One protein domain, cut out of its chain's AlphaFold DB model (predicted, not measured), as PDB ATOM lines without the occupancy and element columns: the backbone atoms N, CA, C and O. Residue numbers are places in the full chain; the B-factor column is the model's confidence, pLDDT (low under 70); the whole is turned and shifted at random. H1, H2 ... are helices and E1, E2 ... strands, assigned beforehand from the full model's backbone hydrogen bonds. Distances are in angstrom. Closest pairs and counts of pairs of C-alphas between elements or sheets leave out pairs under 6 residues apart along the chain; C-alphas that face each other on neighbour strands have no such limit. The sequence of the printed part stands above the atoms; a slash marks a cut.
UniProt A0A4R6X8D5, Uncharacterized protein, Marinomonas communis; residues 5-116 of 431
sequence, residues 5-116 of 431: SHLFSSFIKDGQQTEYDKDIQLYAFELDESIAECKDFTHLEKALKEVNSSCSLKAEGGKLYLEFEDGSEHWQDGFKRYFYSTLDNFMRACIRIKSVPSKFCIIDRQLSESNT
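What this domain is: This is residues 5 to 116 of the 431 residues of an uncharacterized protein of Marinomonas communis (UniProt A0A4R6X8D5). A twisted sheet of four strands has two helices, H1 and H2, packed over one face and crossing each other steeply; no named helix covers the other face. H3 lies away from them at one end of the longest axis, reached from E4 through the long unnamed stretch of residues 70 to 86 and followed by a second one, residues 98 to 116, which runs to the last printed residue. The printed part has 112 residues with three named helices and four named strands, in the order H1 E1 E2 H2 E3 E4 H3; the sheet, E1 E2 E4 E3, is antiparallel, the class mixed. It is compact, with a radius of gyration of the C-alphas of 13.6 A and spans of 44 by 32 by 24 A.

How they stand to each other: Start with H1, residues 5 to 14, then E1, residues 16 to 21, and E2, residues 26 to 32, a hairpin with N 18 and O 28 within hydrogen-bond range at 2.9 A. H1 stands up from the sheet at 49 degrees, its closest C-alpha pair with E2 being Asp 14 and Leu 31, 6.6 A. H2, residues 41 to 51, is on the same face: two layers, helices on one face of a sheet. It touches H1, closest at the C-alphas of Leu 48 and Phe 8, 5.9 A, opposite ways at a steep tilt of 69.7 degrees, only just short of about perpendicular. E3, residues 56 to 60, and E4, residues 63 to 69, form a hairpin, with N 58 and O 65 within hydrogen-bond range at 2.9 A; E2 and E4 are antiparallel neighbours, with N 29 and O 66 within hydrogen-bond range at 2.8 A. E2, H2 and E3 make a split strand-helix-strand unit, its strands running the same way with E4 between them, its crossover right-handed. H3, residues 87 to 97, is not on the sheet and is apart from H1 and H2. Every O i to N i+4 pair is within hydrogen-bond range in H1 and H3, 6 of 7 in H2.

Where its parts are: Find C-alpha 5 at (192.615, 165.221, 131.653), where H1 begins; H2 spans 15.5 A, E2 20.5 A and E4 20.2 A. H3 ends at C-alpha 97, (209.989, 153.574, 133.229), after 15.3 A.

The domain as a whole: The C-alphas of Gly 61 and Lys 98 are the two farthest apart, 45.1 A. The printed part has no cut, the link from E4 to H3 is long, and no printed residue is under 70 in pLDDT.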
ATOM      1  N   SER A   5     191.504 165.209 130.682       83.44
ATOM      2  CA  SER A   5     192.615 165.221 131.653       83.44
ATOM      3  C   SER A   5     192.764 166.567 132.350       83.44
ATOM      4  O   SER A   5     192.995 166.619 133.554       83.44
ATOM      5  N   HIS A   6     192.571 167.663 131.617       85.00
ATOM      6  CA  HIS A   6     192.626 169.002 132.188       85.00
ATOM      7  C   HIS A   6     191.524 169.193 133.227       85.00
ATOM      8  O   HIS A   6     191.816 169.572 134.356       85.00
ATOM      9  N   LEU A   7     190.281 168.842 132.876       84.75
ATOM     10  CA  LEU A   7     189.143 168.940 133.791       84.75
ATOM     11  C   LEU A   7     189.356 168.114 135.063       84.75
ATOM     12  O   LEU A   7     189.054 168.593 136.152       84.75
ATOM     13  N   PHE A   8     189.914 166.906 134.935       85.81
ATOM     14  CA  PHE A   8     190.251 166.081 136.093       85.81
ATOM     15  C   PHE A   8     191.334 166.742 136.958       85.81
ATOM     16  O   PHE A   8     191.130 166.924 138.156       85.81
ATOM     17  N   SER A   9     192.466 167.151 136.372       84.44
ATOM     18  CA  SER A   9     193.552 167.796 137.131       84.44
ATOM     19  C   SER A   9     193.141 169.115 137.786       84.44
ATOM     20  O   SER A   9     193.513 169.343 138.933       84.44
ATOM     21  N   SER A  10     192.358 169.962 137.105       84.06
ATOM     22  CA  SER A  10     191.831 171.207 137.677       84.06
ATOM     23  C   SER A  10     190.906 170.909 138.852       84.06
ATOM     24  O   SER A  10     191.068 171.515 139.906       84.06
ATOM     25  N   PHE A  11     190.023 169.907 138.741       85.88
ATOM     26  CA  PHE A  11     189.157 169.525 139.858       85.88
ATOM     27  C   PHE A  11     189.963 169.091 141.090       85.88
ATOM     28  O   PHE A  11     189.667 169.522 142.200       85.88
ATOM     29  N   ILE A  12     191.003 168.270 140.907       85.44
ATOM     30  CA  ILE A  12     191.879 167.819 142.002       85.44
ATOM     31  C   ILE A  12     192.694 168.983 142.589       85.44
ATOM     32  O   ILE A  12     192.945 169.021 143.791       85.44
ATOM     33  N   LYS A  13     193.139 169.915 141.741       82.88
ATOM     34  CA  LYS A  13     193.989 171.049 142.116       82.88
ATOM     35  C   LYS A  13     193.226 172.112 142.899       82.88
ATOM     36  O   LYS A  13     193.715 172.579 143.924       82.88
ATOM     37  N   ASP A  14     192.054 172.489 142.404       83.62
ATOM     38  CA  ASP A  14     191.227 173.543 142.987       83.62
ATOM     39  C   ASP A  14     190.304 172.994 144.089       83.62
ATOM     40  O   ASP A  14     189.802 173.749 144.925       83.62
ATOM     41  N   GLY A  15     190.083 171.676 144.097       80.50
ATOM     42  CA  GLY A  15     189.274 170.974 145.082       80.50
ATOM     43  C   GLY A  15     190.031 170.681 146.379       80.50
ATOM     44  O   GLY A  15     191.237 170.436 146.404       80.50
ATOM     45  N   GLN A  16     189.297 170.661 147.487       82.62
ATOM     46  CA  GLN A  16     189.798 170.228 148.783       82.62
ATOM     47  C   GLN A  16     189.542 168.730 148.963       82.62
ATOM     48  O   GLN A  16     188.407 168.275 148.851       82.62
ATOM     49  N   GLN A  17     190.582 167.961 149.287       83.94
ATOM     50  CA  GLN A  17     190.413 166.553 149.643       83.94
ATOM     51  C   GLN A  17     189.664 166.440 150.981       83.94
ATOM     52  O   GLN A  17     190.118 166.980 151.995       83.94
ATOM     53  N   THR A  18     188.525 165.749 150.985       82.69
ATOM     54  CA  THR A  18     187.642 165.614 152.155       82.69
ATOM     55  C   THR A  18     187.755 164.251 152.826       82.69
ATOM     56  O   THR A  18     187.702 164.176 154.053       82.69
ATOM     57  N   GLU A  19     187.954 163.186 152.049       81.75
ATOM     58  CA  GLU A  19     188.026 161.812 152.551       81.75
ATOM     59  C   GLU A  19     189.063 160.988 151.772       81.75
ATOM     60  O   GLU A  19     189.327 161.219 150.587       81.75
ATOM     61  N   TYR A  20     189.692 160.045 152.474       82.19
ATOM     62  CA  TYR A  20     190.585 159.053 151.887       82.19
ATOM     63  C   TYR A  20     190.447 157.725 152.624       82.19
ATOM     64  O   TYR A  20     190.840 157.624 153.792       82.19
ATOM     65  N   ASP A  21     189.936 156.713 151.929       81.50
ATOM     66  CA  ASP A  21     189.915 155.340 152.426       81.50
ATOM     67  C   ASP A  21     191.137 154.584 151.891       81.50
ATOM     68  O   ASP A  21     191.303 154.390 150.686       81.50
ATOM     69  N   LYS A  22     192.015 154.160 152.804       76.88
ATOM     70  CA  LYS A  22     193.255 153.446 152.473       76.88
ATOM     71  C   LYS A  22     193.025 152.010 152.026       76.88
ATOM     72  O   LYS A  22     193.863 151.501 151.283       76.88
ATOM     73  N   ASP A  23     191.962 151.364 152.497       76.62
ATOM     74  CA  ASP A  23     191.742 149.936 152.267       76.62
ATOM     75  C   ASP A  23     191.264 149.680 150.833       76.62
ATOM     76  O   ASP A  23     191.614 148.662 150.236       76.62
ATOM     77  N   ILE A  24     190.531 150.641 150.266       79.50
ATOM     78  CA  ILE A  24     190.003 150.601 148.891       79.50
ATOM     79  C   ILE A  24     190.591 151.683 147.972       79.50
ATOM     80  O   ILE A  24     190.205 151.778 146.815       79.50
ATOM     81  N   GLN A  25     191.528 152.498 148.470       82.88
ATOM     82  CA  GLN A  25     192.129 153.624 147.739       82.88
ATOM     83  C   GLN A  25     191.085 154.578 147.129       82.88
ATOM     84  O   GLN A  25     191.231 155.045 145.998       82.88
ATOM     85  N   LEU A  26     190.024 154.863 147.889       86.44
ATOM     86  CA  LEU A  26     188.954 155.778 147.499       86.44
ATOM     87  C   LEU A  26     189.330 157.208 147.890       86.44
ATOM     88  O   LEU A  26     189.639 157.484 149.052       86.44
ATOM     89  N   TYR A  27     189.261 158.117 146.927       86.94
ATOM     90  CA  TYR A  27     189.534 159.536 147.096       86.94
ATOM     91  C   TYR A  27     188.250 160.345 146.935       86.94
ATOM     92  O   TYR A  27     187.534 160.169 145.949       86.94
ATOM     93  N   ALA A  28     187.998 161.265 147.869       86.94
ATOM     94  CA  ALA A  28     186.909 162.229 147.774       86.94
ATOM     95  C   ALA A  28     187.438 163.670 147.780       86.94
ATOM     96  O   ALA A  28     188.256 164.044 148.629       86.94
ATOM     97  N   PHE A  29     186.953 164.472 146.836       87.75
ATOM     98  CA  PHE A  29     187.292 165.882 146.674       87.75
ATOM     99  C   PHE A  29     186.032 166.740 146.620       87.75
ATOM    100  O   PHE A  29     185.038 166.365 146.002       87.75
ATOM    101  N   GLU A  30     186.104 167.919 147.225       88.69
ATOM    102  CA  GLU A  30     185.051 168.928 147.222       88.69
ATOM    103  C   GLU A  30     185.535 170.192 146.504       88.69
ATOM    104  O   GLU A  30     186.598 170.721 146.824       88.69
ATOM    105  N   LEU A  31     184.752 170.704 145.556       89.31
ATOM    106  CA  LEU A  31     185.043 171.924 144.801       89.31
ATOM    107  C   LEU A  31     183.833 172.865 144.816       89.31
ATOM    108  O   LEU A  31     182.701 172.429 144.631       89.31
ATOM    109  N   ASP A  32     184.053 174.168 144.984       85.12
ATOM    110  CA  ASP A  32     182.980 175.162 144.866       85.12
ATOM    111  C   ASP A  32     182.499 175.265 143.404       85.12
ATOM    112  O   ASP A  32     183.302 175.439 142.477       85.12
ATOM    113  N   GLU A  33     181.183 175.190 143.178       84.12
ATOM    114  CA  GLU A  33     180.588 175.274 141.838       84.12
ATOM    115  C   GLU A  33     180.978 176.560 141.099       84.12
ATOM    116  O   GLU A  33     181.037 176.569 139.866       84.12
ATOM    117  N   SER A  34     181.257 177.657 141.813       77.19
ATOM    118  CA  SER A  34     181.678 178.929 141.220       77.19
ATOM    119  C   SER A  34     183.057 178.841 140.560       77.19
ATOM    120  O   SER A  34     183.257 179.467 139.513       77.19
ATOM    121  N   ILE A  35     183.943 177.992 141.085       81.88
ATOM    122  CA  ILE A  35     185.334 177.816 140.642       81.88
ATOM    123  C   ILE A  35     185.438 176.753 139.540       81.88
ATOM    124  O   ILE A  35     186.320 176.843 138.691       81.88
ATOM    125  N   ALA A  36     184.496 175.807 139.477       80.19
ATOM    126  CA  ALA A  36     184.496 174.750 138.467       80.19
ATOM    127  C   ALA A  36     184.574 175.294 137.024       80.19
ATOM    128  O   ALA A  36     183.733 176.107 136.610       80.19
ATOM    129  N   GLU A  37     185.547 174.799 136.251       79.75
ATOM    130  CA  GLU A  37     185.787 175.200 134.854       79.75
ATOM    131  C   GLU A  37     184.635 174.826 133.912       79.75
ATOM    132  O   GLU A  37     184.358 175.533 132.941       79.75
ATOM    133  N   CYS A  38     183.943 173.723 134.206       81.06
ATOM    134  CA  CYS A  38     182.786 173.258 133.450       81.06
ATOM    135  C   CYS A  38     181.506 173.450 134.266       81.06
ATOM    136  O   CYS A  38     181.330 172.835 135.316       81.06
ATOM    137  N   LYS A  39     180.589 174.286 133.761       81.31
ATOM    138  CA  LYS A  39     179.264 174.519 134.374       81.31
ATOM    139  C   LYS A  39     178.203 173.492 133.954       81.31
ATOM    140  O   LYS A  39     177.136 173.440 134.551       81.31
ATOM    141  N   ASP A  40     178.479 172.692 132.923       85.56
ATOM    142  CA  ASP A  40     177.654 171.536 132.566       85.56
ATOM    143  C   ASP A  40     178.153 170.315 133.350       85.56
ATOM    144  O   ASP A  40     179.145 169.683 132.983       85.56
ATOM    145  N   PHE A  41     177.487 170.010 134.464       84.25
ATOM    146  CA  PHE A  41     177.915 168.944 135.372       84.25
ATOM    147  C   PHE A  41     177.713 167.543 134.790       84.25
ATOM    148  O   PHE A  41     178.490 166.643 135.095       84.25
ATOM    149  N   THR A  42     176.733 167.356 133.900       84.06
ATOM    150  CA  THR A  42     176.546 166.076 133.201       84.06
ATOM    151  C   THR A  42     177.676 165.843 132.201       84.06
ATOM    152  O   THR A  42     178.183 164.727 132.071       84.06
ATOM    153  N   HIS A  43     178.113 166.901 131.514       86.06
ATOM    154  CA  HIS A  43     179.291 166.834 130.655       86.06
ATOM    155  C   HIS A  43     180.583 166.629 131.458       86.06
ATOM    156  O   HIS A  43     181.412 165.813 131.058       86.06
ATOM    157  N   LEU A  44     180.727 167.315 132.597       86.00
ATOM    158  CA  LEU A  44     181.877 167.176 133.492       86.00
ATOM    159  C   LEU A  44     182.002 165.743 134.019       86.00
ATOM    160  O   LEU A  44     183.061 165.145 133.881       86.00
ATOM    161  N   GLU A  45     180.923 165.154 134.539       87.50
ATOM    162  CA  GLU A  45     180.935 163.766 135.016       87.50
ATOM    163  C   GLU A  45     181.335 162.789 133.902       87.50
ATOM    164  O   GLU A  45     182.139 161.881 134.120       87.50
ATOM    165  N   LYS A  46     180.820 162.992 132.682       87.50
ATOM    166  CA  LYS A  46     181.194 162.165 131.531       87.50
ATOM    167  C   LYS A  46     182.685 162.287 131.206       87.50
ATOM    168  O   LYS A  46     183.324 161.262 130.992       87.50
ATOM    169  N   ALA A  47     183.233 163.501 131.203       87.06
ATOM    170  CA  ALA A  47     184.654 163.736 130.958       87.06
ATOM    171  C   ALA A  47     185.535 163.111 132.056       87.06
ATOM    172  O   ALA A  47     186.536 162.471 131.752       87.06
ATOM    173  N   LEU A  48     185.139 163.205 133.327       88.81
ATOM    174  CA  LEU A  48     185.859 162.560 134.432       88.81
ATOM    175  C   LEU A  48     185.851 161.027 134.286       88.81
ATOM    176  O   LEU A  48     186.891 160.391 134.450       88.81
ATOM    177  N   LYS A  49     184.721 160.438 133.863       89.94
ATOM    178  CA  LYS A  49     184.608 158.994 133.576       89.94
ATOM    179  C   LYS A  49     185.455 158.515 132.393       89.94
ATOM    180  O   LYS A  49     185.811 157.337 132.343       89.94
ATOM    181  N   GLU A  50     185.798 159.400 131.456       88.12
ATOM    182  CA  GLU A  50     186.754 159.106 130.377       88.12
ATOM    183  C   GLU A  50     188.198 158.990 130.888       88.12
ATOM    184  O   GLU A  50     189.028 158.377 130.220       88.12
ATOM    185  N   VAL A  51     188.505 159.543 132.065       86.38
ATOM    186  CA  VAL A  51     189.813 159.406 132.720       86.38
ATOM    187  C   VAL A  51     189.807 158.205 133.671       86.38
ATOM    188  O   VAL A  51     190.655 157.314 133.558       86.38
ATOM    189  N   ASN A  52     188.824 158.150 134.572       89.50
ATOM    190  CA  ASN A  52     188.649 157.077 135.547       89.50
ATOM    191  C   ASN A  52     187.171 156.654 135.614       89.50
ATOM    192  O   ASN A  52     186.296 157.424 135.997       89.50
ATOM    193  N   SER A  53     186.887 155.401 135.259       88.88
ATOM    194  CA  SER A  53     185.517 154.864 135.186       88.88
ATOM    195  C   SER A  53     184.758 154.846 136.514       88.88
ATOM    196  O   SER A  53     183.527 154.818 136.488       88.88
ATOM    197  N   SER A  54     185.461 154.863 137.649       89.19
ATOM    198  CA  SER A  54     184.855 154.879 138.986       89.19
ATOM    199  C   SER A  54     184.367 156.267 139.414       89.19
ATOM    200  O   SER A  54     183.686 156.376 140.431       89.19
ATOM    201  N   CYS A  55     184.671 157.321 138.643       90.31
ATOM    202  CA  CYS A  55     184.291 158.685 138.993       90.31
ATOM    203  C   CYS A  55     182.780 158.835 139.192       90.31
ATOM    204  O   CYS A  55     181.982 158.582 138.287       90.31
ATOM    205  N   SER A  56     182.406 159.341 140.360       87.75
ATOM    206  CA  SER A  56     181.049 159.727 140.726       87.75
ATOM    207  C   SER A  56     181.056 161.201 141.116       87.75
ATOM    208  O   SER A  56     181.812 161.602 142.000       87.75
ATOM    209  N   LEU A  57     180.230 162.006 140.441       89.31
ATOM    210  CA  LEU A  57     180.098 163.438 140.698       89.31
ATOM    211  C   LEU A  57     178.713 163.728 141.287       89.31
ATOM    212  O   LEU A  57     177.695 163.399 140.677       89.31
ATOM    213  N   LYS A  58     178.663 164.374 142.451       87.88
ATOM    214  CA  LYS A  58     177.423 164.845 143.087       87.88
ATOM    215  C   LYS A  58     177.490 166.361 143.257       87.88
ATOM    216  O   LYS A  58     178.521 166.879 143.664       87.88
ATOM    217  N   ALA A  59     176.404 167.068 142.960       84.75
ATOM    218  CA  ALA A  59     176.292 168.509 143.189       84.75
ATOM    219  C   ALA A  59     175.284 168.758 144.316       84.75
ATOM    220  O   ALA A  59     174.108 168.412 144.176       84.75
ATOM    221  N   GLU A  60     175.731 169.320 145.439       83.75
ATOM    222  CA  GLU A  60     174.875 169.619 146.588       83.75
ATOM    223  C   GLU A  60     175.308 170.923 147.271       83.75
ATOM    224  O   GLU A  60     176.484 171.155 147.535       83.75
ATOM    225  N   GLY A  61     174.345 171.805 147.563       77.12
ATOM    226  CA  GLY A  61     174.597 173.014 148.356       77.12
ATOM    227  C   GLY A  61     175.560 174.036 147.729       77.12
ATOM    228  O   GLY A  61     176.170 174.800 148.473       77.12
ATOM    229  N   GLY A  62     175.699 174.065 146.397       81.81
ATOM    230  CA  GLY A  62     176.655 174.935 145.695       81.81
ATOM    231  C   GLY A  62     178.077 174.366 145.624       81.81
ATOM    232  O   GLY A  62     179.017 175.094 145.305       81.81
ATOM    233  N   LYS A  63     178.246 173.079 145.946       86.69
ATOM    234  CA  LYS A  63     179.520 172.361 145.942       86.69
ATOM    235  C   LYS A  63     179.418 171.090 145.106       86.69
ATOM    236  O   LYS A  63     178.382 170.426 145.071       86.69
ATOM    237  N   LEU A  64     180.521 170.749 144.458       87.19
ATOM    238  CA  LEU A  64     180.718 169.529 143.692       87.19
ATOM    239  C   LEU A  64     181.562 168.551 144.503       87.19
ATOM    240  O   LEU A  64     182.649 168.897 144.953       87.19
ATOM    241  N   TYR A  65     181.081 167.323 144.626       87.56
ATOM    242  CA  TYR A  65     181.738 166.215 145.302       87.56
ATOM    243  C   TYR A  65     182.147 165.175 144.266       87.56
ATOM    244  O   TYR A  65     181.282 164.604 143.598       87.56
ATOM    245  N   LEU A  66     183.450 164.949 144.120       89.00
ATOM    246  CA  LEU A  66     184.023 163.932 143.247       89.00
ATOM    247  C   LEU A  66     184.576 162.784 144.088       89.00
ATOM    248  O   LEU A  66     185.468 162.997 144.903       89.00
ATOM    249  N   GLU A  67     184.086 161.575 143.838       89.31
ATOM    250  CA  GLU A  67     184.573 160.322 144.425       89.31
ATOM    251  C   GLU A  67     185.168 159.445 143.312       89.31
ATOM    252  O   GLU A  67     184.552 159.309 142.251       89.31
ATOM    253  N   PHE A  68     186.351 158.861 143.518       89.69
ATOM    254  CA  PHE A  68     186.949 157.881 142.596       89.69
ATOM    255  C   PHE A  68     187.931 156.937 143.305       89.69
ATOM    256  O   PHE A  68     188.541 157.294 144.312       89.69
ATOM    257  N   GLU A  69     188.107 155.743 142.749       87.12
ATOM    258  CA  GLU A  69     189.014 154.697 143.229       87.12
ATOM    259  C   GLU A  69     190.316 154.690 142.406       87.12
ATOM    260  O   GLU A  69     190.284 154.728 141.169       87.12
ATOM    261  N   ASP A  70     191.475 154.612 143.072       82.44
ATOM    262  CA  ASP A  70     192.807 154.501 142.442       82.44
ATOM    263  C   ASP A  70     193.183 153.043 142.099       82.44
ATOM    264  O   ASP A  70     194.305 152.582 142.299       82.44
ATOM    265  N   GLY A  71     192.224 152.287 141.561       80.50
ATOM    266  CA  GLY A  71     192.447 150.931 141.059       80.50
ATOM    267  C   GLY A  71     192.942 150.935 139.611       80.50
ATOM    268  O   GLY A  71     192.419 151.650 138.753       80.50
ATOM    269  N   SER A  72     193.930 150.092 139.301       76.00
ATOM    270  CA  SER A  72     194.514 149.957 137.952       76.00
ATOM    271  C   SER A  72     193.494 149.632 136.847       76.00
ATOM    272  O   SER A  72     193.702 149.956 135.678       76.00
ATOM    273  N   GLU A  73     192.400 148.993 137.238       82.88
ATOM    274  CA  GLU A  73     191.247 148.567 136.458       82.88
ATOM    275  C   GLU A  73     190.273 149.709 136.143       82.88
ATOM    276  O   GLU A  73     189.508 149.603 135.185       82.88
ATOM    277  N   HIS A  74     190.312 150.799 136.914       86.25
ATOM    278  CA  HIS A  74     189.394 151.921 136.754       86.25
ATOM    279  C   HIS A  74     189.931 152.999 135.813       86.25
ATOM    280  O   HIS A  74     189.140 153.674 135.145       86.25
ATOM    281  N   TRP A  75     191.257 153.126 135.712       86.81
ATOM    282  CA  TRP A  75     191.932 154.053 134.807       86.81
ATOM    283  C   TRP A  75     191.827 153.602 133.344       86.81
ATOM    284  O   TRP A  75     192.257 152.504 132.976       86.81
ATOM    285  N   GLN A  76     191.304 154.481 132.487       86.06
ATOM    286  CA  GLN A  76     191.138 154.194 131.059       86.06
ATOM    287  C   GLN A  76     192.484 154.049 130.328       86.06
ATOM    288  O   GLN A  76     193.542 154.480 130.802       86.06
ATOM    289  N   ASP A  77     192.459 153.434 129.142       75.88
ATOM    290  CA  ASP A  77     193.647 153.300 128.293       75.88
ATOM    291  C   ASP A  77     194.208 154.691 127.931       75.88
ATOM    292  O   ASP A  77     193.525 155.528 127.351       75.88
ATOM    293  N   GLY A  78     195.463 154.944 128.321       75.12
ATOM    294  CA  GLY A  78     196.110 156.265 128.261       75.12
ATOM    295  C   GLY A  78     196.245 156.972 129.619       75.12
ATOM    296  O   GLY A  78     197.132 157.808 129.767       75.12
ATOM    297  N   PHE A  79     195.461 156.573 130.629       80.25
ATOM    298  CA  PHE A  79     195.436 157.171 131.973       80.25
ATOM    299  C   PHE A  79     195.904 156.240 133.102       80.25
ATOM    300  O   PHE A  79     196.002 156.659 134.249       80.25
ATOM    301  N   LYS A  80     196.303 154.998 132.798       77.44
ATOM    302  CA  LYS A  80     196.790 153.994 133.779       77.44
ATOM    303  C   LYS A  80     197.983 154.417 134.652       77.44
ATOM    304  O   LYS A  80     198.369 153.693 135.562       77.44
ATOM    305  N   ARG A  81     198.637 155.535 134.333       77.12
ATOM    306  CA  ARG A  81     199.756 156.131 135.088       77.12
ATOM    307  C   ARG A  81     199.583 157.642 135.206       77.12
ATOM    308  O   ARG A  81     200.546 158.390 135.123       77.12
ATOM    309  N   TYR A  82     198.335 158.078 135.276       85.31
ATOM    310  CA  TYR A  82     198.004 159.486 135.346       85.31
ATOM    311  C   TYR A  82     198.108 160.002 136.780       85.31
ATOM    312  O   TYR A  82     198.584 161.107 136.992       85.31
ATOM    313  N   PHE A  83     197.714 159.208 137.769       86.44
ATOM    314  CA  PHE A  83     197.519 159.685 139.131       86.44
ATOM    315  C   PHE A  83     198.647 159.280 140.081       86.44
ATOM    316  O   PHE A  83     199.112 158.138 140.072       86.44
ATOM    317  N   TYR A  84     199.093 160.235 140.900       88.12
ATOM    318  CA  TYR A  84     200.173 160.053 141.863       88.12
ATOM    319  C   TYR A  84     199.867 160.776 143.173       88.12
ATOM    320  O   TYR A  84     199.641 161.985 143.208       88.12
ATOM    321  N   SER A  85     199.938 160.048 144.287       84.69
ATOM    322  CA  SER A  85     199.688 160.627 145.610       84.69
ATOM    323  C   SER A  85     200.757 161.641 146.036       84.69
ATOM    324  O   SER A  85     200.437 162.620 146.701       84.69
ATOM    325  N   THR A  86     202.023 161.399 145.676       88.25
ATOM    326  CA  THR A  86     203.162 162.257 146.032       88.25
ATOM    327  C   THR A  86     204.125 162.446 144.869       88.25
ATOM    328  O   THR A  86     204.249 161.572 144.000       88.25
ATOM    329  N   LEU A  87     204.876 163.549 144.883       87.69
ATOM    330  CA  LEU A  87     205.938 163.785 143.899       87.69
ATOM    331  C   LEU A  87     207.039 162.708 143.956       87.69
ATOM    332  O   LEU A  87     207.611 162.355 142.926       87.69
ATOM    333  N   ASP A  88     207.305 162.134 145.133       89.25
ATOM    334  CA  ASP A  88     208.257 161.022 145.288       89.25
ATOM    335  C   ASP A  88     207.771 159.760 144.553       89.25
ATOM    336  O   ASP A  88     208.538 159.123 143.827       89.25
ATOM    337  N   ASN A  89     206.475 159.438 144.651       88.69
ATOM    338  CA  ASN A  89     205.874 158.317 143.923       88.69
ATOM    339  C   ASN A  89     205.931 158.534 142.405       88.69
ATOM    340  O   ASN A  89     206.273 157.607 141.663       88.69
ATOM    341  N   PHE A  90     205.658 159.760 141.952       90.62
ATOM    342  CA  PHE A  90     205.802 160.145 140.548       90.62
ATOM    343  C   PHE A  90     207.239 159.965 140.050       90.62
ATOM    344  O   PHE A  90     207.476 159.308 139.035       90.62
ATOM    345  N   MET A  91     208.215 160.480 140.798       90.44
ATOM    346  CA  MET A  91     209.633 160.374 140.469       90.44
ATOM    347  C   MET A  91     210.095 158.912 140.391       90.44
ATOM    348  O   MET A  91     210.713 158.517 139.402       90.44
ATOM    349  N   ARG A  92     209.754 158.078 141.384       88.50
ATOM    350  CA  ARG A  92     210.076 156.639 141.370       88.50
ATOM    351  C   ARG A  92     209.470 155.937 140.159       88.50
ATOM    352  O   ARG A  92     210.124 155.089 139.549       88.50
ATOM    353  N   ALA A  93     208.235 156.287 139.796       89.00
ATOM    354  CA  ALA A  93     207.592 155.746 138.607       89.00
ATOM    355  C   ALA A  93     208.340 156.157 137.331       89.00
ATOM    356  O   ALA A  93     208.646 155.275 136.529       89.00
ATOM    357  N   CYS A  94     208.687 157.441 137.183       90.44
ATOM    358  CA  CYS A  94     209.427 157.987 136.042       90.44
ATOM    359  C   CYS A  94     210.802 157.331 135.872       90.44
ATOM    360  O   CYS A  94     211.147 156.878 134.782       90.44
ATOM    361  N   ILE A  95     211.560 157.194 136.963       88.19
ATOM    362  CA  ILE A  95     212.863 156.514 136.986       88.19
ATOM    363  C   ILE A  95     212.718 155.055 136.544       88.19
ATOM    364  O   ILE A  95     213.488 154.575 135.711       88.19
ATOM    365  N   ARG A  96     211.709 154.340 137.061       86.50
ATOM    366  CA  ARG A  96     211.473 152.929 136.720       86.50
ATOM    367  C   ARG A  96     211.178 152.738 135.234       86.50
ATOM    368  O   ARG A  96     211.653 151.769 134.648       86.50
ATOM    369  N   ILE A  97     210.391 153.637 134.643       87.00
ATOM    370  CA  ILE A  97     209.989 153.574 133.229       87.00
ATOM    371  C   ILE A  97     210.951 154.334 132.304       87.00
ATOM    372  O   ILE A  97     210.773 154.298 131.087       87.00
ATOM    373  N   LYS A  98     211.954 155.017 132.873       89.25
ATOM    374  CA  LYS A  98     212.990 155.804 132.182       89.25
ATOM    375  C   LYS A  98     212.406 156.880 131.257       89.25
ATOM    376  O   LYS A  98     212.964 157.182 130.209       89.25
ATOM    377  N   SER A  99     211.234 157.395 131.603       88.94
ATOM    378  CA  SER A  99     210.485 158.370 130.809       88.94
ATOM    379  C   SER A  99     209.478 159.096 131.692       88.94
ATOM    380  O   SER A  99     209.085 158.595 132.744       88.94
ATOM    381  N   VAL A 100     209.078 160.293 131.271       88.50
ATOM    382  CA  VAL A 100     208.037 161.073 131.942       88.50
ATOM    383  C   VAL A 100     206.713 160.827 131.207       88.50
ATOM    384  O   VAL A 100     206.692 160.954 129.980       88.50
ATOM    385  N   PRO A 101     205.622 160.446 131.898       86.81
ATOM    386  CA  PRO A 101     204.306 160.316 131.277       86.81
ATOM    387  C   PRO A 101     203.859 161.628 130.621       86.81
ATOM    388  O   PRO A 101     204.101 162.704 131.158       86.81
ATOM    389  N   SER A 102     203.167 161.549 129.482       84.44
ATOM    390  CA  SER A 102     202.683 162.741 128.767       84.44
ATOM    391  C   SER A 102     201.585 163.499 129.517       84.44
ATOM    392  O   SER A 102     201.424 164.696 129.317       84.44
ATOM    393  N   LYS A 103     200.811 162.788 130.341       86.44
ATOM    394  CA  LYS A 103     199.727 163.322 131.171       86.44
ATOM    395  C   LYS A 103     199.898 162.782 132.585       86.44
ATOM    396  O   LYS A 103     200.105 161.573 132.730       86.44
ATOM    397  N   PHE A 104     199.826 163.640 133.598       88.38
ATOM    398  CA  PHE A 104     199.962 163.224 134.994       88.38
ATOM    399  C   PHE A 104     199.366 164.255 135.960       88.38
ATOM    400  O   PHE A 104     199.347 165.448 135.689       88.38
ATOM    401  N   CYS A 105     198.955 163.795 137.134       86.62
ATOM    402  CA  CYS A 105     198.423 164.600 138.219       86.62
ATOM    403  C   CYS A 105     199.029 164.132 139.547       86.62
ATOM    404  O   CYS A 105     199.043 162.936 139.849       86.62
ATOM    405  N   ILE A 106     199.530 165.081 140.335       88.44
ATOM    406  CA  ILE A 106     200.216 164.866 141.608       88.44
ATOM    407  C   ILE A 106     199.470 165.635 142.700       88.44
ATOM    408  O   ILE A 106     199.392 166.865 142.648       88.44
ATOM    409  N   ILE A 107     198.936 164.917 143.689       83.62
ATOM    410  CA  ILE A 107     198.035 165.499 144.697       83.62
ATOM    411  C   ILE A 107     198.780 166.392 145.693       83.62
ATOM    412  O   ILE A 107     198.380 167.533 145.900       83.62
ATOM    413  N   ASP A 108     199.850 165.880 146.315       82.38
ATOM    414  CA  ASP A 108     200.505 166.515 147.475       82.38
ATOM    415  C   ASP A 108     200.927 167.974 147.248       82.38
ATOM    416  O   ASP A 108     200.915 168.781 148.178       82.38
ATOM    417  N   ARG A 109     201.294 168.310 146.013       78.25
ATOM    418  CA  ARG A 109     201.717 169.644 145.578       78.25
ATOM    419  C   ARG A 109     200.791 170.263 144.533       78.25
ATOM    420  O   ARG A 109     201.115 171.331 144.021       78.25
ATOM    421  N   GLN A 110     199.672 169.608 144.215       83.44
ATOM    422  CA  GLN A 110     198.697 170.054 143.213       83.44
ATOM    423  C   GLN A 110     199.346 170.367 141.847       83.44
ATOM    424  O   GLN A 110     199.111 171.415 141.234       83.44
ATOM    425  N   LEU A 111     200.214 169.461 141.387       84.56
ATOM    426  CA  LEU A 111     200.963 169.598 140.135       84.56
ATOM    427  C   LEU A 111     200.352 168.725 139.037       84.56
ATOM    428  O   LEU A 111     199.907 167.611 139.290       84.56
ATOM    429  N   SER A 112     200.388 169.212 137.803       85.12
ATOM    430  CA  SER A 112     199.918 168.502 136.609       85.12
ATOM    431  C   SER A 112     200.868 168.710 135.428       85.12
ATOM    432  O   SER A 112     201.836 169.469 135.542       85.12
ATOM    433  N   GLU A 113     200.565 168.118 134.267       81.31
ATOM    434  CA  GLU A 113     201.306 168.370 133.021       81.31
ATOM    435  C   GLU A 113     201.382 169.861 132.635       81.31
ATOM    436  O   GLU A 113     202.310 170.273 131.941       81.31
ATOM    437  N   SER A 114     200.438 170.682 133.111       78.75
ATOM    438  CA  SER A 114     200.387 172.123 132.837       78.75
ATOM    439  C   SER A 114     201.324 172.952 133.726       78.75
ATOM    440  O   SER A 114     201.632 174.101 133.411       78.75
ATOM    441  N   ASN A 115     201.822 172.386 134.828       82.38
ATOM    442  CA  ASN A 115     202.643 173.089 135.813       82.38
ATOM    443  C   ASN A 115     204.138 173.031 135.470       82.38
ATOM    444  O   ASN A 115     204.974 172.785 136.341       82.38
ATOM    445  N   THR A 116     204.499 173.284 134.210       74.44
ATOM    446  CA  THR A 116     205.884 173.151 133.734       74.44
ATOM    447  C   THR A 116     206.873 174.060 134.448       74.44
ATOM    448  O   THR A 116     208.064 173.805 134.350       74.44
TER     449      THR A 116